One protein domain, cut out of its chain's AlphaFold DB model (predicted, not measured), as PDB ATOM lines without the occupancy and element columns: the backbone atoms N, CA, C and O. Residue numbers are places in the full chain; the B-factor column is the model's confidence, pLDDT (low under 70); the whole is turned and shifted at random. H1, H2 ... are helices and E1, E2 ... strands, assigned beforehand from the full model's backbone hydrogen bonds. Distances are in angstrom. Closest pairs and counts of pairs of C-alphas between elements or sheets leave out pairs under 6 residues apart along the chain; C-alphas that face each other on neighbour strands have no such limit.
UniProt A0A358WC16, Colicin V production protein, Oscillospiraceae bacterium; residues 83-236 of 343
ATOM      1  N   VAL A  83     -38.593  -4.764 -10.464       71.00
ATOM      2  CA  VAL A  83     -37.710  -3.626 -10.164       71.00
ATOM      3  C   VAL A  83     -36.235  -3.959 -10.398       71.00
ATOM      4  O   VAL A  83     -35.522  -3.232 -11.084       71.00
ATOM      5  N   THR A  84     -35.779  -5.106  -9.895       74.94
ATOM      6  CA  THR A  84     -34.407  -5.588 -10.111       74.94
ATOM      7  C   THR A  84     -34.113  -5.825 -11.592       74.94
ATOM      8  O   THR A  84     -32.960  -5.736 -12.014       74.94
ATOM      9  N   GLN A  85     -35.122  -6.170 -12.396       78.56
ATOM     10  CA  GLN A  85     -34.948  -6.314 -13.835       78.56
ATOM     11  C   GLN A  85     -34.966  -4.969 -14.566       78.56
ATOM     12  O   GLN A  85     -34.115  -4.765 -15.425       78.56
ATOM     13  N   LEU A  86     -35.856  -4.045 -14.195       82.81
ATOM     14  CA  LEU A  86     -35.905  -2.687 -14.744       82.81
ATOM     15  C   LEU A  86     -34.595  -1.937 -14.490       82.81
ATOM     16  O   LEU A  86     -34.061  -1.329 -15.409       82.81
ATOM     17  N   GLY A  87     -33.993  -2.095 -13.307       79.69
ATOM     18  CA  GLY A  87     -32.682  -1.517 -12.990       79.69
ATOM     19  C   GLY A  87     -31.513  -2.056 -13.830       79.69
ATOM     20  O   GLY A  87     -30.413  -1.514 -13.769       79.69
ATOM     21  N   LYS A  88     -31.708  -3.118 -14.629       84.94
ATOM     22  CA  LYS A  88     -30.709  -3.590 -15.611       84.94
ATOM     23  C   LYS A  88     -30.793  -2.842 -16.941       84.94
ATOM     24  O   LYS A  88     -29.935  -3.064 -17.799       84.94
ATOM     25  N   ILE A  89     -31.825  -2.021 -17.132       89.44
ATOM     26  CA  ILE A  89     -32.028  -1.215 -18.329       89.44
ATOM     27  C   ILE A  89     -31.254   0.091 -18.156       89.44
ATOM     28  O   ILE A  89     -31.585   0.929 -17.329       89.44
ATOM     29  N   ASP A  90     -30.219   0.265 -18.964       90.44
ATOM     30  CA  ASP A  90     -29.386   1.463 -18.987       90.44
ATOM     31  C   ASP A  90     -29.974   2.468 -19.984       90.44
ATOM     32  O   ASP A  90     -29.667   2.444 -21.181       90.44
ATOM     33  N   MET A  91     -30.897   3.297 -19.499       91.56
ATOM     34  CA  MET A  91     -31.648   4.244 -20.325       91.56
ATOM     35  C   MET A  91     -30.830   5.462 -20.767       91.56
ATOM     36  O   MET A  91     -31.206   6.099 -21.751       91.56
ATOM     37  N   ASP A  92     -29.658   5.710 -20.180       90.88
ATOM     38  CA  ASP A  92     -28.713   6.728 -20.664       90.88
ATOM     39  C   ASP A  92     -28.223   6.421 -22.089       90.88
ATOM     40  O   ASP A  92     -27.863   7.309 -22.864       90.88
ATOM     41  N   LYS A  93     -28.240   5.137 -22.475       93.38
ATOM     42  CA  LYS A  93     -27.893   4.677 -23.830       93.38
ATOM     43  C   LYS A  93     -29.033   4.796 -24.836       93.38
ATOM     44  O   LYS A  93     -28.825   4.474 -26.015       93.38
ATOM     45  N   ALA A  94     -30.224   5.202 -24.400       95.00
ATOM     46  CA  ALA A  94     -31.335   5.432 -25.303       95.00
ATOM     47  C   ALA A  94     -31.010   6.583 -26.264       95.00
ATOM     48  O   ALA A  94     -30.188   7.463 -25.997       95.00
ATOM     49  N   LYS A  95     -31.646   6.567 -27.434       95.25
ATOM     50  CA  LYS A  95     -31.549   7.667 -28.392       95.25
ATOM     51  C   LYS A  95     -32.921   8.083 -28.861       95.25
ATOM     52  O   LYS A  95     -33.711   7.242 -29.278       95.25
ATOM     53  N   ILE A  96     -33.162   9.386 -28.883       93.88
ATOM     54  CA  ILE A  96     -34.389   9.980 -29.407       93.88
ATOM     55  C   ILE A  96     -34.037  10.678 -30.715       93.88
ATOM     56  O   ILE A  96     -33.165  11.545 -30.764       93.88
ATOM     57  N   ASN A  97     -34.684  10.275 -31.807       91.81
ATOM     58  CA  ASN A  97     -34.433  10.803 -33.150       91.81
ATOM     59  C   ASN A  97     -32.937  10.759 -33.540       91.81
ATOM     60  O   ASN A  97     -32.424  11.653 -34.213       91.81
ATOM     61  N   GLY A  98     -32.226   9.717 -33.091       90.94
ATOM     62  CA  GLY A  98     -30.794   9.507 -33.336       90.94
ATOM     63  C   GLY A  98     -29.839  10.293 -32.427       90.94
ATOM     64  O   GLY A  98     -28.627  10.098 -32.535       90.94
ATOM     65  N   LYS A  99     -30.354  11.134 -31.525       93.44
ATOM     66  CA  LYS A  99     -29.576  11.917 -30.556       93.44
ATOM     67  C   LYS A  99     -29.576  11.259 -29.177       93.44
ATOM     68  O   LYS A  99     -30.565  10.633 -28.805       93.44
ATOM     69  N   SER A 100     -28.480  11.409 -28.439       93.12
ATOM     70  CA  SER A 100     -28.404  11.019 -27.026       93.12
ATOM     71  C   SER A 100     -29.277  11.940 -26.164       93.12
ATOM     72  O   SER A 100     -29.517  13.088 -26.555       93.12
ATOM     73  N   LEU A 101     -29.760  11.441 -25.022       90.38
ATOM     74  CA  LEU A 101     -30.718  12.149 -24.161       90.38
ATOM     75  C   LEU A 101     -30.177  13.493 -23.651       90.38
ATOM     76  O   LEU A 101     -30.861  14.508 -23.738       90.38
ATOM     77  N   ASP A 102     -28.918  13.511 -23.225       88.19
ATOM     78  CA  ASP A 102     -28.158  14.680 -22.760       88.19
ATOM     79  C   ASP A 102     -27.992  15.791 -23.813       88.19
ATOM     80  O   ASP A 102     -27.762  16.954 -23.484       88.19
ATOM     81  N   SER A 103     -28.111  15.447 -25.096       88.94
ATOM     82  CA  SER A 103     -27.964  16.384 -26.215       88.94
ATOM     83  C   SER A 103     -29.286  17.003 -26.690       88.94
ATOM     84  O   SER A 103     -29.305  17.752 -27.678       88.94
ATOM     85  N   LEU A 104     -30.404  16.669 -26.040       88.44
ATOM     86  CA  LEU A 104     -31.713  17.233 -26.352       88.44
ATOM     87  C   LEU A 104     -31.838  18.640 -25.758       88.44
ATOM     88  O   LEU A 104     -31.672  18.850 -24.564       88.44
ATOM     89  N   ASP A 105     -32.175  19.608 -26.610       85.62
ATOM     90  CA  ASP A 105     -32.531  20.963 -26.182       85.62
ATOM     91  C   ASP A 105     -33.994  20.955 -25.720       85.62
ATOM     92  O   ASP A 105     -34.919  21.078 -26.530       85.62
ATOM     93  N   LEU A 106     -34.192  20.716 -24.425       88.50
ATOM     94  CA  LEU A 106     -35.501  20.710 -23.786       88.50
ATOM     95  C   LEU A 106     -35.844  22.128 -23.339       88.50
ATOM     96  O   LEU A 106     -35.169  22.704 -22.488       88.50
ATOM     97  N   LYS A 107     -36.901  22.697 -23.921       88.94
ATOM     98  CA  LYS A 107     -37.395  24.023 -23.545       88.94
ATOM     99  C   LYS A 107     -38.780  23.899 -22.928       88.94
ATOM    100  O   LYS A 107     -39.699  23.501 -23.651       88.94
ATOM    101  N   PRO A 108     -38.939  24.235 -21.640       89.69
ATOM    102  CA  PRO A 108     -40.249  24.279 -21.022       89.69
ATOM    103  C   PRO A 108     -41.080  25.413 -21.633       89.69
ATOM    104  O   PRO A 108     -40.570  26.478 -21.999       89.69
ATOM    105  N   ASP A 109     -42.379  25.180 -21.761       90.50
ATOM    106  CA  ASP A 109     -43.350  26.209 -22.097       90.50
ATOM    107  C   ASP A 109     -43.695  27.081 -20.870       90.50
ATOM    108  O   ASP A 109     -43.129  26.952 -19.785       90.50
ATOM    109  N   LYS A 110     -44.657  28.000 -21.021       89.31
ATOM    110  CA  LYS A 110     -45.085  28.888 -19.923       89.31
ATOM    111  C   LYS A 110     -45.758  28.158 -18.756       89.31
ATOM    112  O   LYS A 110     -45.932  28.764 -17.704       89.31
ATOM    113  N   ALA A 111     -46.180  26.914 -18.959       87.06
ATOM    114  CA  ALA A 111     -46.762  26.053 -17.942       87.06
ATOM    115  C   ALA A 111     -45.724  25.088 -17.336       87.06
ATOM    116  O   ALA A 111     -46.106  24.215 -16.560       87.06
ATOM    117  N   GLY A 112     -44.435  25.232 -17.677       88.94
ATOM    118  CA  GLY A 112     -43.369  24.347 -17.204       88.94
ATOM    119  C   GLY A 112     -43.374  22.977 -17.882       88.94
ATOM    120  O   GLY A 112     -42.820  22.029 -17.334       88.94
ATOM    121  N   LYS A 113     -44.025  22.832 -19.044       89.75
ATOM    122  CA  LYS A 113     -44.087  21.565 -19.782       89.75
ATOM    123  C   LYS A 113     -43.073  21.531 -20.913       89.75
ATOM    124  O   LYS A 113     -42.997  22.440 -21.734       89.75
ATOM    125  N   VAL A 114     -42.344  20.432 -21.002       91.56
ATOM    126  CA  VAL A 114     -41.419  20.102 -22.077       91.56
ATOM    127  C   VAL A 114     -42.119  19.153 -23.047       91.56
ATOM    128  O   VAL A 114     -42.573  18.078 -22.665       91.56
ATOM    129  N   THR A 115     -42.196  19.531 -24.324       90.94
ATOM    130  CA  THR A 115     -42.679  18.625 -25.378       90.94
ATOM    131  C   THR A 115     -41.514  17.832 -25.953       90.94
ATOM    132  O   THR A 115     -40.609  18.406 -26.560       90.94
ATOM    133  N   VAL A 116     -41.561  16.508 -25.817       90.81
ATOM    134  CA  VAL A 116     -40.555  15.590 -26.352       90.81
ATOM    135  C   VAL A 116     -41.156  14.801 -27.511       90.81
ATOM    136  O   VAL A 116     -42.190  14.146 -27.376       90.81
ATOM    137  N   ASN A 117     -40.513  14.862 -28.679       91.06
ATOM    138  CA  ASN A 117     -40.916  14.069 -29.838       91.06
ATOM    139  C   ASN A 117     -40.257  12.687 -29.782       91.06
ATOM    140  O   ASN A 117     -39.057  12.557 -30.029       91.06
ATOM    141  N   LEU A 118     -41.061  11.667 -29.508       91.25
ATOM    142  CA  LEU A 118     -40.672  10.273 -29.322       91.25
ATOM    143  C   LEU A 118     -41.103   9.391 -30.509       91.25
ATOM    144  O   LEU A 118     -41.362   8.200 -30.353       91.25
ATOM    145  N   ASN A 119     -41.156   9.950 -31.722       90.12
ATOM    146  CA  ASN A 119     -41.548   9.199 -32.922       90.12
ATOM    147  C   ASN A 119     -40.514   8.138 -33.349       90.12
ATOM    148  O   ASN A 119     -40.826   7.240 -34.133       90.12
ATOM    149  N   ASN A 120     -39.264   8.285 -32.905       92.38
ATOM    150  CA  ASN A 120     -38.169   7.371 -33.209       92.38
ATOM    151  C   ASN A 120     -37.240   7.235 -31.998       92.38
ATOM    152  O   ASN A 120     -36.217   7.918 -31.902       92.38
ATOM    153  N   VAL A 121     -37.621   6.363 -31.070       94.12
ATOM    154  CA  VAL A 121     -36.842   6.020 -29.881       94.12
ATOM    155  C   VAL A 121     -36.101   4.709 -30.130       94.12
ATOM    156  O   VAL A 121     -36.705   3.690 -30.455       94.12
ATOM    157  N   ASN A 122     -34.781   4.727 -29.970       95.31
ATOM    158  CA  ASN A 122     -33.942   3.542 -30.060       95.31
ATOM    159  C   ASN A 122     -33.459   3.148 -28.663       95.31
ATOM    160  O   ASN A 122     -32.692   3.881 -28.037       95.31
ATOM    161  N   LEU A 123     -33.887   1.971 -28.213       94.50
ATOM    162  CA  LEU A 123     -33.526   1.360 -26.935       94.50
ATOM    163  C   LEU A 123     -32.644   0.113 -27.110       94.50
ATOM    164  O   LEU A 123     -32.321  -0.571 -26.146       94.50
ATOM    165  N   SER A 124     -32.209  -0.208 -28.330       93.44
ATOM    166  CA  SER A 124     -31.467  -1.449 -28.612       93.44
ATOM    167  C   SER A 124     -30.166  -1.605 -27.803       93.44
ATOM    168  O   SER A 124     -29.740  -2.726 -27.528       93.44
ATOM    169  N   ASN A 125     -29.564  -0.492 -27.370       93.12
ATOM    170  CA  ASN A 125     -28.323  -0.474 -26.591       93.12
ATOM    171  C   ASN A 125     -28.532  -0.389 -25.071       93.12
ATOM    172  O   ASN A 125     -27.548  -0.447 -24.334       93.12
ATOM    173  N   THR A 126     -29.773  -0.265 -24.594       92.75
ATOM    174  CA  THR A 126     -30.074  -0.109 -23.158       92.75
ATOM    175  C   THR A 126     -30.074  -1.444 -22.417       92.75
ATOM    176  O   THR A 126     -30.026  -1.487 -21.195       92.75
ATOM    177  N   GLY A 127     -30.113  -2.565 -23.145       89.44
ATOM    178  CA  GLY A 127     -30.255  -3.897 -22.556       89.44
ATOM    179  C   GLY A 127     -31.702  -4.294 -22.254       89.44
ATOM    180  O   GLY A 127     -31.912  -5.410 -21.783       89.44
ATOM    181  N   ILE A 128     -32.685  -3.449 -22.597       90.38
ATOM    182  CA  ILE A 128     -34.122  -3.704 -22.395       90.38
ATOM    183  C   ILE A 128     -34.605  -5.028 -23.001       90.38
ATOM    184  O   ILE A 128     -35.421  -5.716 -22.403       90.38
ATOM    185  N   SER A 129     -34.030  -5.462 -24.124       88.75
ATOM    186  CA  SER A 129     -34.375  -6.738 -24.770       88.75
ATOM    187  C   SER A 129     -34.013  -7.980 -23.947       88.75
ATOM    188  O   SER A 129     -34.438  -9.084 -24.278       88.75
ATOM    189  N   LYS A 130     -33.203  -7.825 -22.892       88.00
ATOM    190  CA  LYS A 130     -32.820  -8.900 -21.964       88.00
ATOM    191  C   LYS A 130     -33.701  -8.945 -20.713       88.00
ATOM    192  O   LYS A 130     -33.498  -9.825 -19.876       88.00
ATOM    193  N   VAL A 131     -34.607  -7.985 -20.562       86.44
ATOM    194  CA  VAL A 131     -35.521  -7.863 -19.429       86.44
ATOM    195  C   VAL A 131     -36.871  -8.447 -19.823       86.44
ATOM    196  O   VAL A 131     -37.343  -8.234 -20.939       86.44
ATOM    197  N   ASP A 132     -37.476  -9.222 -18.924       83.00
ATOM    198  CA  ASP A 132     -38.826  -9.727 -19.145       83.00
ATOM    199  C   ASP A 132     -39.832  -8.624 -18.796       83.00
ATOM    200  O   ASP A 132     -40.014  -8.291 -17.627       83.00
ATOM    201  N   LEU A 133     -40.437  -8.027 -19.823       82.44
ATOM    202  CA  LEU A 133     -41.432  -6.957 -19.698       82.44
ATOM    203  C   LEU A 133     -42.852  -7.443 -20.015       82.44
ATOM    204  O   LEU A 133     -43.757  -6.633 -20.218       82.44
ATOM    205  N   THR A 134     -43.067  -8.761 -20.042       79.94
ATOM    206  CA  THR A 134     -44.399  -9.345 -20.277       79.94
ATOM    207  C   THR A 134     -45.409  -8.898 -19.219       79.94
ATOM    208  O   THR A 134     -46.571  -8.675 -19.543       79.94
ATOM    209  N   SER A 135     -44.948  -8.637 -17.992       72.94
ATOM    210  CA  SER A 135     -45.722  -8.028 -16.904       72.94
ATOM    211  C   SER A 135     -46.176  -6.589 -17.168       72.94
ATOM    212  O   SER A 135     -46.986  -6.070 -16.417       72.94
ATOM    213  N   PHE A 136     -45.649  -5.925 -18.199       75.56
ATOM    214  CA  PHE A 136     -46.099  -4.615 -18.687       75.56
ATOM    215  C   PHE A 136     -46.836  -4.729 -20.030       75.56
ATOM    216  O   PHE A 136     -47.046  -3.726 -20.709       75.56
ATOM    217  N   GLY A 137     -47.187  -5.950 -20.450       76.75
ATOM    218  CA  GLY A 137     -47.840  -6.210 -21.732       76.75
ATOM    219  C   GLY A 137     -46.900  -6.190 -22.936       76.75
ATOM    220  O   GLY A 137     -47.365  -6.155 -24.072       76.75
ATOM    221  N   ILE A 138     -45.582  -6.190 -22.715       82.69
ATOM    222  CA  ILE A 138     -44.586  -6.064 -23.780       82.69
ATOM    223  C   ILE A 138     -44.075  -7.452 -24.171       82.69
ATOM    224  O   ILE A 138     -43.439  -8.151 -23.379       82.69
ATOM    225  N   ASP A 139     -44.335  -7.844 -25.417       78.56
ATOM    226  CA  ASP A 139     -43.893  -9.129 -25.959       78.56
ATOM    227  C   ASP A 139     -42.364  -9.180 -26.169       78.56
ATOM    228  O   ASP A 139     -41.701  -8.181 -26.468       78.56
ATOM    229  N   LYS A 140     -41.781 -10.381 -26.072       78.38
ATOM    230  CA  LYS A 140     -40.338 -10.612 -26.276       78.38
ATOM    231  C   LYS A 140     -39.867 -10.326 -27.711       78.38
ATOM    232  O   LYS A 140     -38.667 -10.203 -27.937       78.38
ATOM    233  N   SER A 141     -40.785 -10.225 -28.668       79.25
ATOM    234  CA  SER A 141     -40.531  -9.942 -30.085       79.25
ATOM    235  C   SER A 141     -40.508  -8.452 -30.445       79.25
ATOM    236  O   SER A 141     -40.292  -8.122 -31.612       79.25
ATOM    237  N   VAL A 142     -40.696  -7.552 -29.473       85.81
ATOM    238  CA  VAL A 142     -40.701  -6.104 -29.725       85.81
ATOM    239  C   VAL A 142     -39.362  -5.626 -30.299       85.81
ATOM    240  O   VAL A 142     -38.283  -5.902 -29.770       85.81
ATOM    241  N   ASP A 143     -39.440  -4.861 -31.392       88.94
ATOM    242  CA  ASP A 143     -38.284  -4.212 -32.003       88.94
ATOM    243  C   ASP A 143     -37.953  -2.893 -31.288       88.94
ATOM    244  O   ASP A 143     -38.490  -1.823 -31.579       88.94
ATOM    245  N   TYR A 144     -36.999  -2.973 -30.362       91.38
ATOM    246  CA  TYR A 144     -36.490  -1.835 -29.599       91.38
ATOM    247  C   TYR A 144     -35.602  -0.876 -30.412       91.38
ATOM    248  O   TYR A 144     -35.091   0.101 -29.861       91.38
ATOM    249  N   SER A 145     -35.355  -1.122 -31.703       92.06
ATOM    250  CA  SER A 145     -34.536  -0.224 -32.528       92.06
ATOM    251  C   SER A 145     -35.283   1.034 -32.979       92.06
ATOM    252  O   SER A 145     -34.635   2.047 -33.275       92.06
ATOM    253  N   LYS A 146     -36.622   0.976 -33.017       90.06
ATOM    254  CA  LYS A 146     -37.486   2.054 -33.503       90.06
ATOM    255  C   LYS A 146     -38.874   1.998 -32.860       90.06
ATOM    256  O   LYS A 146     -39.853   1.595 -33.485       90.06
ATOM    257  N   ILE A 147     -38.958   2.454 -31.618       90.62
ATOM    258  CA  ILE A 147     -40.226   2.633 -30.912       90.62
ATOM    259  C   ILE A 147     -40.813   3.995 -31.279       90.62
ATOM    260  O   ILE A 147     -40.095   4.994 -31.357       90.62
ATOM    261  N   ASN A 148     -42.121   4.026 -31.515       90.19
ATOM    262  CA  ASN A 148     -42.871   5.248 -31.764       90.19
ATOM    263  C   ASN A 148     -43.873   5.459 -30.629       90.19
ATOM    264  O   ASN A 148     -44.862   4.739 -30.552       90.19
ATOM    265  N   LEU A 149     -43.602   6.456 -29.791       86.25
ATOM    266  CA  LEU A 149     -44.445   6.845 -28.660       86.25
ATOM    267  C   LEU A 149     -45.204   8.156 -28.943       86.25
ATOM    268  O   LEU A 149     -45.890   8.675 -28.069       86.25
ATOM    269  N   GLY A 150     -45.088   8.719 -30.152       89.12
ATOM    270  CA  GLY A 150     -45.708   9.994 -30.506       89.12
ATOM    271  C   GLY A 150     -44.987  11.208 -29.912       89.12
ATOM    272  O   GLY A 150     -43.770  11.224 -29.750       89.12
ATOM    273  N   SER A 151     -45.733  12.276 -29.629       88.12
ATOM    274  CA  SER A 151     -45.215  13.456 -28.921       88.12
ATOM    275  C   SER A 151     -45.805  13.508 -27.523       88.12
ATOM    276  O   SER A 151     -47.025  13.495 -27.375       88.12
ATOM    277  N   VAL A 152     -44.938  13.597 -26.521       86.19
ATOM    278  CA  VAL A 152     -45.309  13.523 -25.108       86.19
ATOM    279  C   VAL A 152     -44.974  14.846 -24.434       86.19
ATOM    280  O   VAL A 152     -43.960  15.473 -24.748       86.19
ATOM    281  N   GLN A 153     -45.849  15.299 -23.541       87.75
ATOM    282  CA  GLN A 153     -45.620  16.480 -22.712       87.75
ATOM    283  C   GLN A 153     -45.252  16.032 -21.302       87.75
ATOM    284  O   GLN A 153     -46.048  15.364 -20.647       87.75
ATOM    285  N   LEU A 154     -44.064  16.414 -20.848       85.69
ATOM    286  CA  LEU A 154     -43.531  16.106 -19.522       85.69
ATOM    287  C   LEU A 154     -43.401  17.401 -18.723       85.69
ATOM    288  O   LEU A 154     -43.091  18.436 -19.310       85.69
ATOM    289  N   TYR A 155     -43.611  17.381 -17.410       86.94
ATOM    290  CA  TYR A 155     -43.291  18.551 -16.592       86.94
ATOM    291  C   TYR A 155     -41.780  18.639 -16.370       86.94
ATOM    292  O   TYR A 155     -41.123  17.635 -16.104       86.94
ATOM    293  N   GLU A 156     -41.231  19.850 -16.450       88.38
ATOM    294  CA  GLU A 156     -39.825  20.131 -16.136       88.38
ATOM    295  C   GLU A 156     -39.476  19.676 -14.716       88.38
ATOM    296  O   GLU A 156     -38.457  19.028 -14.514       88.38
ATOM    297  N   SER A 157     -40.383  19.889 -13.756       83.38
ATOM    298  CA  SER A 157     -40.217  19.421 -12.375       83.38
ATOM    299  C   SER A 157     -40.039  17.909 -12.255       83.38
ATOM    300  O   SER A 157     -39.333  17.452 -11.362       83.38
ATOM    301  N   ASP A 158     -40.682  17.135 -13.131       82.31
ATOM    302  CA  ASP A 158     -40.592  15.674 -13.112       82.31
ATOM    303  C   ASP A 158     -39.288  15.214 -13.765       82.31
ATOM    304  O   ASP A 158     -38.651  14.290 -13.271       82.31
ATOM    305  N   ILE A 159     -38.842  15.898 -14.823       86.06
ATOM    306  CA  ILE A 159     -37.532  15.650 -15.441       86.06
ATOM    307  C   ILE A 159     -36.406  15.976 -14.451       86.06
ATOM    308  O   ILE A 159     -35.475  15.189 -14.319       86.06
ATOM    309  N   ASP A 160     -36.504  17.086 -13.722       84.81
ATOM    310  CA  ASP A 160     -35.518  17.474 -12.707       84.81
ATOM    311  C   ASP A 160     -35.488  16.500 -11.526       84.81
ATOM    312  O   ASP A 160     -34.432  16.244 -10.946       84.81
ATOM    313  N   LYS A 161     -36.659  15.977 -11.144       82.06
ATOM    314  CA  LYS A 161     -36.790  15.059 -10.012       82.06
ATOM    315  C   LYS A 161     -36.337  13.644 -10.361       82.06
ATOM    316  O   LYS A 161     -35.690  13.019  -9.525       82.06
ATOM    317  N   TYR A 162     -36.698  13.162 -11.548       82.12
ATOM    318  CA  TYR A 162     -36.604  11.748 -11.904       82.12
ATOM    319  C   TYR A 162     -35.627  11.435 -13.044       82.12
ATOM    320  O   TYR A 162     -35.288  10.279 -13.267       82.12
ATOM    321  N   GLY A 163     -35.165  12.439 -13.786       87.62
ATOM    322  CA  GLY A 163     -34.341  12.248 -14.980       87.62
ATOM    323  C   GLY A 163     -35.165  11.904 -16.226       87.62
ATOM    324  O   GLY A 163     -36.200  11.231 -16.178       87.62
ATOM    325  N   LEU A 164     -34.707  12.368 -17.393       88.44
ATOM    326  CA  LEU A 164     -35.392  12.121 -18.669       88.44
ATOM    327  C   LEU A 164     -35.395  10.627 -19.026       88.44
ATOM    328  O   LEU A 164     -36.334  10.132 -19.646       88.44
ATOM    329  N   GLU A 165     -34.346   9.915 -18.644       89.50
ATOM    330  CA  GLU A 165     -34.126   8.494 -18.866       89.50
ATOM    331  C   GLU A 165     -35.203   7.624 -18.197       89.50
ATOM    332  O   GLU A 165     -35.770   6.739 -18.850       89.50
ATOM    333  N   ASN A 166     -35.573   7.934 -16.950       86.12
ATOM    334  CA  ASN A 166     -36.626   7.230 -16.216       86.12
ATOM    335  C   ASN A 166     -38.016   7.615 -16.725       86.12
ATOM    336  O   ASN A 166     -38.884   6.750 -16.871       86.12
ATOM    337  N   MET A 167     -38.221   8.889 -17.073       86.00
ATOM    338  CA  MET A 167     -39.463   9.352 -17.701       86.00
ATOM    339  C   MET A 167     -39.687   8.677 -19.066       86.00
ATOM    340  O   MET A 167     -40.804   8.283 -19.393       86.00
ATOM    341  N   LEU A 168     -38.623   8.477 -19.851       88.56
ATOM    342  CA  LEU A 168     -38.690   7.785 -21.139       88.56
ATOM    343  C   LEU A 168     -39.023   6.300 -20.973       88.56
ATOM    344  O   LEU A 168     -39.856   5.781 -21.713       88.56
ATOM    345  N   LEU A 169     -38.388   5.611 -20.019       88.75
ATOM    346  CA  LEU A 169     -38.715   4.212 -19.733       88.75
ATOM    347  C   LEU A 169     -40.162   4.080 -19.262       88.75
ATOM    348  O   LEU A 169     -40.877   3.197 -19.727       88.75
ATOM    349  N   THR A 170     -40.610   5.000 -18.413       85.50
ATOM    350  CA  THR A 170     -41.999   5.064 -17.953       85.50
ATOM    351  C   THR A 170     -42.967   5.149 -19.121       85.50
ATOM    352  O   THR A 170     -43.904   4.363 -19.170       85.50
ATOM    353  N   GLU A 171     -42.718   6.032 -20.088       85.00
ATOM    354  CA  GLU A 171     -43.582   6.176 -21.261       85.00
ATOM    355  C   GLU A 171     -43.627   4.896 -22.119       85.00
ATOM    356  O   GLU A 171     -44.679   4.508 -22.623       85.00
ATOM    357  N   VAL A 172     -42.501   4.188 -22.255       86.56
ATOM    358  CA  VAL A 172     -42.441   2.905 -22.981       86.56
ATOM    359  C   VAL A 172     -43.284   1.832 -22.286       86.56
ATOM    360  O   VAL A 172     -43.987   1.063 -22.947       86.56
ATOM    361  N   LEU A 173     -43.211   1.769 -20.955       83.88
ATOM    362  CA  LEU A 173     -43.954   0.799 -20.153       83.88
ATOM    363  C   LEU A 173     -45.450   1.152 -20.091       83.88
ATOM    364  O   LEU A 173     -46.297   0.279 -20.273       83.88
ATOM    365  N   SER A 174     -45.792   2.428 -19.893       78.31
ATOM    366  CA  SER A 174     -47.172   2.887 -19.695       78.31
ATOM    367  C   SER A 174     -48.044   2.741 -20.944       78.31
ATOM    368  O   SER A 174     -49.226   2.412 -20.824       78.31
ATOM    369  N   GLN A 175     -47.482   2.895 -22.148       77.44
ATOM    370  CA  GLN A 175     -48.240   2.714 -23.394       77.44
ATOM    371  C   GLN A 175     -48.737   1.279 -23.608       77.44
ATOM    372  O   GLN A 175     -49.800   1.077 -24.199       77.44
ATOM    373  N   ASN A 176     -47.997   0.284 -23.122       73.12
ATOM    374  CA  ASN A 176     -48.361  -1.128 -23.274       73.12
ATOM    375  C   ASN A 176     -49.243  -1.633 -22.120       73.12
ATOM    376  O   ASN A 176     -50.051  -2.542 -22.316       73.12
ATOM    377  N   LEU A 177     -49.191  -0.972 -20.957       70.50
ATOM    378  CA  LEU A 177     -50.111  -1.229 -19.846       70.50
ATOM    379  C   LEU A 177     -51.573  -0.940 -20.209       70.50
ATOM    380  O   LEU A 177     -52.443  -1.708 -19.825       70.50
ATOM    381  N   LYS A 178     -51.848   0.111 -20.992       65.25
ATOM    382  CA  LYS A 178     -53.223   0.465 -21.406       65.25
ATOM    383  C   LYS A 178     -53.840  -0.499 -22.430       65.25
ATOM    384  O   LYS A 178     -55.038  -0.458 -22.661       65.25
ATOM    385  N   ASN A 179     -53.032  -1.354 -23.063       62.69
ATOM    386  CA  ASN A 179     -53.445  -2.165 -24.214       62.69
ATOM    387  C   ASN A 179     -53.309  -3.687 -23.996       62.69
ATOM    388  O   ASN A 179     -53.416  -4.438 -24.966       62.69
ATOM    389  N   SER A 180     -53.039  -4.160 -22.774       63.66
ATOM    390  CA  SER A 180     -52.695  -5.568 -22.497       63.66
ATOM    391  C   SER A 180     -53.572  -6.224 -21.427       63.66
ATOM    392  O   SER A 180     -54.257  -5.536 -20.678       63.66
ATOM    393  N   ASP A 181     -53.486  -7.555 -21.308       59.91
ATOM    394  CA  ASP A 181     -54.119  -8.357 -20.241       59.91
ATOM    395  C   ASP A 181     -53.711  -7.890 -18.823       59.91
ATOM    396  O   ASP A 181     -54.422  -8.108 -17.846       59.91
ATOM    397  N   VAL A 182     -52.587  -7.172 -18.708       60.47
ATOM    398  CA  VAL A 182     -52.123  -6.530 -17.469       60.47
ATOM    399  C   VAL A 182     -53.060  -5.402 -17.027       60.47
ATOM    400  O   VAL A 182     -53.176  -5.150 -15.830       60.47
ATOM    401  N   ALA A 183     -53.766  -4.744 -17.954       67.50
ATOM    402  CA  ALA A 183     -54.739  -3.700 -17.633       67.50
ATOM    403  C   ALA A 183     -55.819  -4.210 -16.670       67.50
ATOM    404  O   ALA A 183     -56.226  -3.478 -15.772       67.50
ATOM    405  N   GLU A 184     -56.243  -5.471 -16.810       67.50
ATOM    406  CA  GLU A 184     -57.227  -6.104 -15.927       67.50
ATOM    407  C   GLU A 184     -56.677  -6.252 -14.501       67.50
ATOM    408  O   GLU A 184     -57.327  -5.845 -13.542       67.50
ATOM    409  N   SER A 185     -55.424  -6.690 -14.351       60.78
ATOM    410  CA  SER A 185     -54.769  -6.760 -13.039       60.78
ATOM    411  C   SER A 185     -54.502  -5.380 -12.426       60.78
ATOM    412  O   SER A 185     -54.627  -5.205 -11.216       60.78
ATOM    413  N   VAL A 186     -54.172  -4.365 -13.235       65.06
ATOM    414  CA  VAL A 186     -54.055  -2.981 -12.742       65.06
ATOM    415  C   VAL A 186     -55.421  -2.456 -12.296       65.06
ATOM    416  O   VAL A 186     -55.501  -1.805 -11.257       65.06
ATOM    417  N   ASN A 187     -56.499  -2.782 -13.014       72.81
ATOM    418  CA  ASN A 187     -57.865  -2.454 -12.601       72.81
ATOM    419  C   ASN A 187     -58.232  -3.117 -11.261       72.81
ATOM    420  O   ASN A 187     -58.857  -2.465 -10.428       72.81
ATOM    421  N   ASP A 188     -57.777  -4.345 -10.996       66.19
ATOM    422  CA  ASP A 188     -57.964  -5.003  -9.694       66.19
ATOM    423  C   ASP A 188     -57.208  -4.288  -8.561       66.19
ATOM    424  O   ASP A 188     -57.752  -4.103  -7.470       66.19
ATOM    425  N   ILE A 189     -55.976  -3.822  -8.809       57.28
ATOM    426  CA  ILE A 189     -55.225  -2.999  -7.842       57.28
ATOM    427  C   ILE A 189     -55.953  -1.678  -7.592       57.28
ATOM    428  O   ILE A 189     -56.103  -1.264  -6.442       57.28
ATOM    429  N   ILE A 190     -56.431  -1.017  -8.651       64.81
ATOM    430  CA  ILE A 190     -57.212   0.221  -8.550       64.81
ATOM    431  C   ILE A 190     -58.469  -0.021  -7.709       64.81
ATOM    432  O   ILE A 190     -58.767   0.790  -6.834       64.81
ATOM    433  N   ALA A 191     -59.158  -1.148  -7.901       68.75
ATOM    434  CA  ALA A 191     -60.329  -1.521  -7.115       68.75
ATOM    435  C   ALA A 191     -59.985  -1.751  -5.632       68.75
ATOM    436  O   ALA A 191     -60.655  -1.198  -4.763       68.75
ATOM    437  N   GLN A 192     -58.909  -2.484  -5.326       59.62
ATOM    438  CA  GLN A 192     -58.461  -2.717  -3.945       59.62
ATOM    439  C   GLN A 192     -58.029  -1.423  -3.246       59.62
ATOM    440  O   GLN A 192     -58.372  -1.188  -2.088       59.62
ATOM    441  N   VAL A 193     -57.296  -0.556  -3.948       56.25
ATOM    442  CA  VAL A 193     -56.886   0.758  -3.437       56.25
ATOM    443  C   VAL A 193     -58.100   1.671  -3.264       56.25
ATOM    444  O   VAL A 193     -58.176   2.389  -2.269       56.25
ATOM    445  N   SER A 194     -59.073   1.611  -4.177       64.12
ATOM    446  CA  SER A 194     -60.342   2.331  -4.057       64.12
ATOM    447  C   SER A 194     -61.150   1.872  -2.845       64.12
ATOM    448  O   SER A 194     -61.763   2.700  -2.178       64.12
ATOM    449  N   GLU A 195     -61.169   0.572  -2.554       62.25
ATOM    450  CA  GLU A 195     -61.873   0.022  -1.394       62.25
ATOM    451  C   GLU A 195     -61.164   0.393  -0.084       62.25
ATOM    452  O   GLU A 195     -61.801   0.816   0.882       62.25
ATOM    453  N   ALA A 196     -59.834   0.291  -0.060       52.12
ATOM    454  CA  ALA A 196     -59.029   0.623   1.110       52.12
ATOM    455  C   ALA A 196     -58.996   2.133   1.399       52.12
ATOM    456  O   ALA A 196     -58.931   2.541   2.563       52.12
ATOM    457  N   VAL A 197     -59.028   2.970   0.357       55.59
ATOM    458  CA  VAL A 197     -58.920   4.431   0.454       55.59
ATOM    459  C   VAL A 197     -59.933   5.109  -0.485       55.59
ATOM    460  O   VAL A 197     -59.554   5.662  -1.522       55.59
ATOM    461  N   PRO A 198     -61.227   5.160  -0.105       58.88
ATOM    462  CA  PRO A 198     -62.279   5.733  -0.955       58.88
ATOM    463  C   PRO A 198     -62.056   7.211  -1.304       58.88
ATOM    464  O   PRO A 198     -62.466   7.675  -2.364       58.88
ATOM    465  N   ALA A 199     -61.334   7.941  -0.446       54.41
ATOM    466  CA  ALA A 199     -60.982   9.345  -0.652       54.41
ATOM    467  C   ALA A 199     -60.125   9.604  -1.911       54.41
ATOM    468  O   ALA A 199     -60.029  10.748  -2.341       54.41
ATOM    469  N   LEU A 200     -59.512   8.574  -2.513       57.25
ATOM    470  CA  LEU A 200     -58.793   8.711  -3.787       57.25
ATOM    471  C   LEU A 200     -59.733   8.888  -4.993       57.25
ATOM    472  O   LEU A 200     -59.264   9.216  -6.083       57.25
ATOM    473  N   GLY A 201     -61.044   8.661  -4.830       61.62
ATOM    474  CA  GLY A 201     -62.022   8.823  -5.909       61.62
ATOM    475  C   GLY A 201     -61.760   7.892  -7.096       61.62
ATOM    476  O   GLY A 201     -61.923   8.297  -8.249       61.62
ATOM    477  N   LEU A 202     -61.289   6.672  -6.816       66.44
ATOM    478  CA  LEU A 202     -60.960   5.643  -7.809       66.44
ATOM    479  C   LEU A 202     -62.113   4.659  -8.064       66.44
ATOM    480  O   LEU A 202     -61.975   3.748  -8.874       66.44
ATOM    481  N   GLU A 203     -63.255   4.840  -7.400       67.62
ATOM    482  CA  GLU A 203     -64.373   3.904  -7.498       67.62
ATOM    483  C   GLU A 203     -64.923   3.860  -8.927       67.62
ATOM    484  O   GLU A 203     -65.269   4.889  -9.511       67.62
ATOM    485  N   GLY A 204     -64.974   2.656  -9.499       69.19
ATOM    486  CA  GLY A 204     -65.411   2.439 -10.877       69.19
ATOM    487  C   GLY A 204     -64.465   3.004 -11.940       69.19
ATOM    488  O   GLY A 204     -64.808   2.942 -13.118       69.19
ATOM    489  N   LYS A 205     -63.299   3.537 -11.548       74.38
ATOM    490  CA  LYS A 205     -62.267   3.968 -12.487       74.38
ATOM    491  C   LYS A 205     -61.436   2.783 -12.932       74.38
ATOM    492  O   LYS A 205     -61.062   1.923 -12.138       74.38
ATOM    493  N   THR A 206     -61.103   2.794 -14.207       73.38
ATOM    494  CA  THR A 206     -60.122   1.901 -14.810       73.38
ATOM    495  C   THR A 206     -58.814   2.646 -15.052       73.38
ATOM    496  O   THR A 206     -58.739   3.866 -14.899       73.38
ATOM    497  N   ILE A 207     -57.774   1.929 -15.470       69.75
ATOM    498  CA  ILE A 207     -56.502   2.520 -15.901       69.75
ATOM    499  C   ILE A 207     -56.682   3.589 -17.000       69.75
ATOM    500  O   ILE A 207     -55.865   4.505 -17.094       69.75
ATOM    501  N   ASP A 208     -57.763   3.514 -17.784       69.31
ATOM    502  CA  ASP A 208     -58.099   4.489 -18.827       69.31
ATOM    503  C   ASP A 208     -58.723   5.777 -18.265       69.31
ATOM    504  O   ASP A 208     -58.575   6.848 -18.859       69.31
ATOM    505  N   ASP A 209     -59.386   5.689 -17.108       68.81
ATOM    506  CA  ASP A 209     -60.014   6.820 -16.411       68.81
ATOM    507  C   ASP A 209     -59.050   7.534 -15.453       68.81
ATOM    508  O   ASP A 209     -59.316   8.649 -14.986       68.81
ATOM    509  N   ILE A 210     -57.939   6.878 -15.112       65.31
ATOM    510  CA  ILE A 210     -56.885   7.456 -14.288       65.31
ATOM    511  C   ILE A 210     -56.040   8.377 -15.160       65.31
ATOM    512  O   ILE A 210     -55.552   7.997 -16.226       65.31
ATOM    513  N   ASP A 211     -55.859   9.611 -14.680       64.06
ATOM    514  CA  ASP A 211     -55.027  10.600 -15.352       64.06
ATOM    515  C   ASP A 211     -53.671   9.990 -15.727       64.06
ATOM    516  O   ASP A 211     -53.022   9.313 -14.924       64.06
ATOM    517  N   SER A 212     -53.225  10.255 -16.954       60.88
ATOM    518  CA  SER A 212     -51.970   9.682 -17.449       60.88
ATOM    519  C   SER A 212     -50.779  10.134 -16.599       60.88
ATOM    520  O   SER A 212     -49.798   9.405 -16.511       60.88
ATOM    521  N   GLY A 213     -50.885  11.275 -15.902       63.50
ATOM    522  CA  GLY A 213     -49.917  11.711 -14.900       63.50
ATOM    523  C   GLY A 213     -49.847  10.802 -13.670       63.50
ATOM    524  O   GLY A 213     -48.753  10.522 -13.196       63.50
ATOM    525  N   LEU A 214     -50.969  10.270 -13.172       62.75
ATOM    526  CA  LEU A 214     -50.970   9.319 -12.050       62.75
ATOM    527  C   LEU A 214     -50.414   7.952 -12.457       62.75
ATOM    528  O   LEU A 214     -49.598   7.395 -11.723       62.75
ATOM    529  N   VAL A 215     -50.796   7.440 -13.633       65.94
ATOM    530  CA  VAL A 215     -50.208   6.205 -14.188       65.94
ATOM    531  C   VAL A 215     -48.702   6.383 -14.362       65.94
ATOM    532  O   VAL A 215     -47.930   5.543 -13.902       65.94
ATOM    533  N   ASN A 216     -48.271   7.508 -14.933       66.38
ATOM    534  CA  ASN A 216     -46.855   7.817 -15.081       66.38
ATOM    535  C   ASN A 216     -46.158   7.935 -13.719       66.38
ATOM    536  O   ASN A 216     -45.100   7.351 -13.556       66.38
ATOM    537  N   ASN A 217     -46.750   8.573 -12.709       65.62
ATOM    538  CA  ASN A 217     -46.150   8.665 -11.372       65.62
ATOM    539  C   ASN A 217     -45.991   7.301 -10.689       65.62
ATOM    540  O   ASN A 217     -44.970   7.056 -10.045       65.62
ATOM    541  N   VAL A 218     -46.971   6.403 -10.831       67.81
ATOM    542  CA  VAL A 218     -46.877   5.026 -10.325       67.81
ATOM    543  C   VAL A 218     -45.767   4.275 -11.058       67.81
ATOM    544  O   VAL A 218     -44.904   3.683 -10.413       67.81
ATOM    545  N   VAL A 219     -45.742   4.339 -12.391       69.88
ATOM    546  CA  VAL A 219     -44.743   3.639 -13.211       69.88
ATOM    547  C   VAL A 219     -43.333   4.196 -12.969       69.88
ATOM    548  O   VAL A 219     -42.421   3.404 -12.739       69.88
ATOM    549  N   VAL A 220     -43.150   5.522 -12.905       69.25
ATOM    550  CA  VAL A 220     -41.878   6.177 -12.536       69.25
ATOM    551  C   VAL A 220     -41.432   5.702 -11.157       69.25
ATOM    552  O   VAL A 220     -40.283   5.307 -10.990       69.25
ATOM    553  N   SER A 221     -42.339   5.656 -10.175       66.12
ATOM    554  CA  SER A 221     -42.010   5.197  -8.819       66.12
ATOM    555  C   SER A 221     -41.522   3.745  -8.799       66.12
ATOM    556  O   SER A 221     -40.604   3.412  -8.051       66.12
ATOM    557  N   VAL A 222     -42.099   2.870  -9.629       70.31
ATOM    558  CA  VAL A 222     -41.636   1.480  -9.779       70.31
ATOM    559  C   VAL A 222     -40.259   1.430 -10.448       70.31
ATOM    560  O   VAL A 222     -39.389   0.707  -9.958       70.31
ATOM    561  N   VAL A 223     -40.055   2.211 -11.515       71.75
ATOM    562  CA  VAL A 223     -38.795   2.302 -12.276       71.75
ATOM    563  C   VAL A 223     -37.643   2.805 -11.405       71.75
ATOM    564  O   VAL A 223     -36.560   2.227 -11.437       71.75
ATOM    565  N   GLU A 224     -37.876   3.839 -10.601       70.00
ATOM    566  CA  GLU A 224     -36.844   4.445  -9.757       70.00
ATOM    567  C   GLU A 224     -36.559   3.692  -8.467       70.00
ATOM    568  O   GLU A 224     -35.520   3.906  -7.833       70.00
ATOM    569  N   SER A 225     -37.495   2.857  -8.015       66.12
ATOM    570  CA  SER A 225     -37.354   2.249  -6.703       66.12
ATOM    571  C   SER A 225     -36.065   1.431  -6.640       66.12
ATOM    572  O   SER A 225     -35.803   0.555  -7.459       66.12
ATOM    573  N   SER A 226     -35.239   1.687  -5.627       57.84
ATOM    574  CA  SER A 226     -33.995   0.954  -5.378       57.84
ATOM    575  C   SER A 226     -34.272  -0.455  -4.818       57.84
ATOM    576  O   SER A 226     -33.713  -0.841  -3.791       57.84
ATOM    577  N   GLY A 227     -35.202  -1.195  -5.427       61.47
ATOM    578  CA  GLY A 227     -35.660  -2.518  -4.998       61.47
ATOM    579  C   GLY A 227     -36.895  -2.541  -4.088       61.47
ATOM    580  O   GLY A 227     -37.227  -3.614  -3.595       61.47
ATOM    581  N   ASN A 228     -37.576  -1.412  -3.841       68.56
ATOM    582  CA  ASN A 228     -38.808  -1.375  -3.033       68.56
ATOM    583  C   ASN A 228     -39.898  -0.493  -3.690       68.56
ATOM    584  O   ASN A 228     -40.021   0.693  -3.358       68.56
ATOM    585  N   PRO A 229     -40.676  -1.055  -4.633       67.38
ATOM    586  CA  PRO A 229     -41.675  -0.308  -5.398       67.38
ATOM    587  C   PRO A 229     -42.877   0.099  -4.542       67.38
ATOM    588  O   PRO A 229     -43.435   1.177  -4.747       67.38
ATOM    589  N   GLY A 230     -43.241  -0.710  -3.540       69.75
ATOM    590  CA  GLY A 230     -44.335  -0.379  -2.632       69.75
ATOM    591  C   GLY A 230     -44.045   0.872  -1.815       69.75
ATOM    592  O   GLY A 230     -44.908   1.741  -1.707       69.75
ATOM    593  N   LYS A 231     -42.808   1.036  -1.336       74.81
ATOM    594  CA  LYS A 231     -42.382   2.268  -0.666       74.81
ATOM    595  C   LYS A 231     -42.378   3.474  -1.602       74.81
ATOM    596  O   LYS A 231     -42.799   4.556  -1.204       74.81
ATOM    597  N   ALA A 232     -41.930   3.306  -2.842       72.00
ATOM    598  CA  ALA A 232     -41.878   4.409  -3.798       72.00
ATOM    599  C   ALA A 232     -43.281   4.923  -4.166       72.00
ATOM    600  O   ALA A 232     -43.503   6.135  -4.190       72.00
ATOM    601  N   ILE A 233     -44.243   4.021  -4.381       71.62
ATOM    602  CA  ILE A 233     -45.650   4.386  -4.606       71.62
ATOM    603  C   ILE A 233     -46.262   4.980  -3.337       71.62
ATOM    604  O   ILE A 233     -46.994   5.970  -3.408       71.62
ATOM    605  N   LEU A 234     -45.928   4.433  -2.165       78.62
ATOM    606  CA  LEU A 234     -46.359   4.999  -0.896       78.62
ATOM    607  C   LEU A 234     -45.915   6.463  -0.764       78.62
ATOM    608  O   LEU A 234     -46.738   7.318  -0.453       78.62
ATOM    609  N   ASP A 235     -44.640   6.762  -1.006       80.12
ATOM    610  CA  ASP A 235     -44.072   8.094  -0.784       80.12
ATOM    611  C   ASP A 235     -44.512   9.118  -1.842       80.12
ATOM    612  O   ASP A 235     -44.767  10.275  -1.497       80.12
ATOM    613  N   ASN A 236     -44.633   8.713  -3.111       72.94
ATOM    614  CA  ASN A 236     -44.912   9.640  -4.214       72.94
ATOM    615  C   ASN A 236     -46.393   9.743  -4.594       72.94
ATOM    616  O   ASN A 236     -46.791  10.758  -5.163       72.94
TER     617      ASN A 236
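Overview. This is residues 83 to 236 of the 343 residues of the protein "Colicin V production protein" of Oscillospiraceae bacterium (UniProt A0A358WC16). Two helices, H3 and H5, cross as the core, with H6 packed on the outer side of H5, away from H3; wide loops and the small hairpin E1 and E2 lie towards one end, and H4 with loop 197 to 211 at the other. The printed part has 154 residues, in the order H1 E1 E2 H2 H3 H4 H5 H6; the two-strand sheet is antiparallel. The class is mostly helix, but under half of the residues are in named elements. The whole is compact, with a radius of gyration of the C-alphas of 15.6 A and spans of 45 by 40 by 27 A.

Arrangement. H1, residues 83 to 86, only just touches residues 222 to 223 of H5, residues 212 to 224, with 3 pairs of C-alphas within 8 A; the closest are Leu 86 and Val 223, 6.3 A. E1, residues 113 to 117, and E2, residues 151 to 155, form a hairpin, with N 114 and O 154 within hydrogen-bond range at 2.7 A. H2, residues 156 to 162, is close to but not clearly touching H3, residues 164 to 177; C-alphas 159 and 167 are closest, 7.0 A. H3 touches H5 at a steep tilt of 63 degrees, opposite ways; C-alphas 170 and 220 are closest, 5.5 A. H4, residues 182 to 196, is apart from H5. H5 touches H6, residues 229 to 236, at a steep tilt of 53 degrees, opposite ways; C-alphas 222 and 229 are closest, 4.7 A. Every O i to N i+4 pair is within hydrogen-bond range in H2, H4, H5 and H6, and 9 of 10 in H3; H1 is too short for one.

Along the chain. H1 begins at C-alpha 83 (-37.710, -3.626, -10.164). H3 measures 19.9 A, H4 21.1 A and H5 17.8 A. H6 ends at C-alpha 236 (-44.912, 9.640, -4.214).

Size, cuts and confidence. The C-alphas of Gly 98 and Glu 195 are the two farthest apart, 45.6 A. The printed part has no cut. The links H1 to E1, E1 to E2 and H4 to H5 are long. Mean pLDDT of the printed part is 78.8; 47 residues, among them 188 to 204, are under 70.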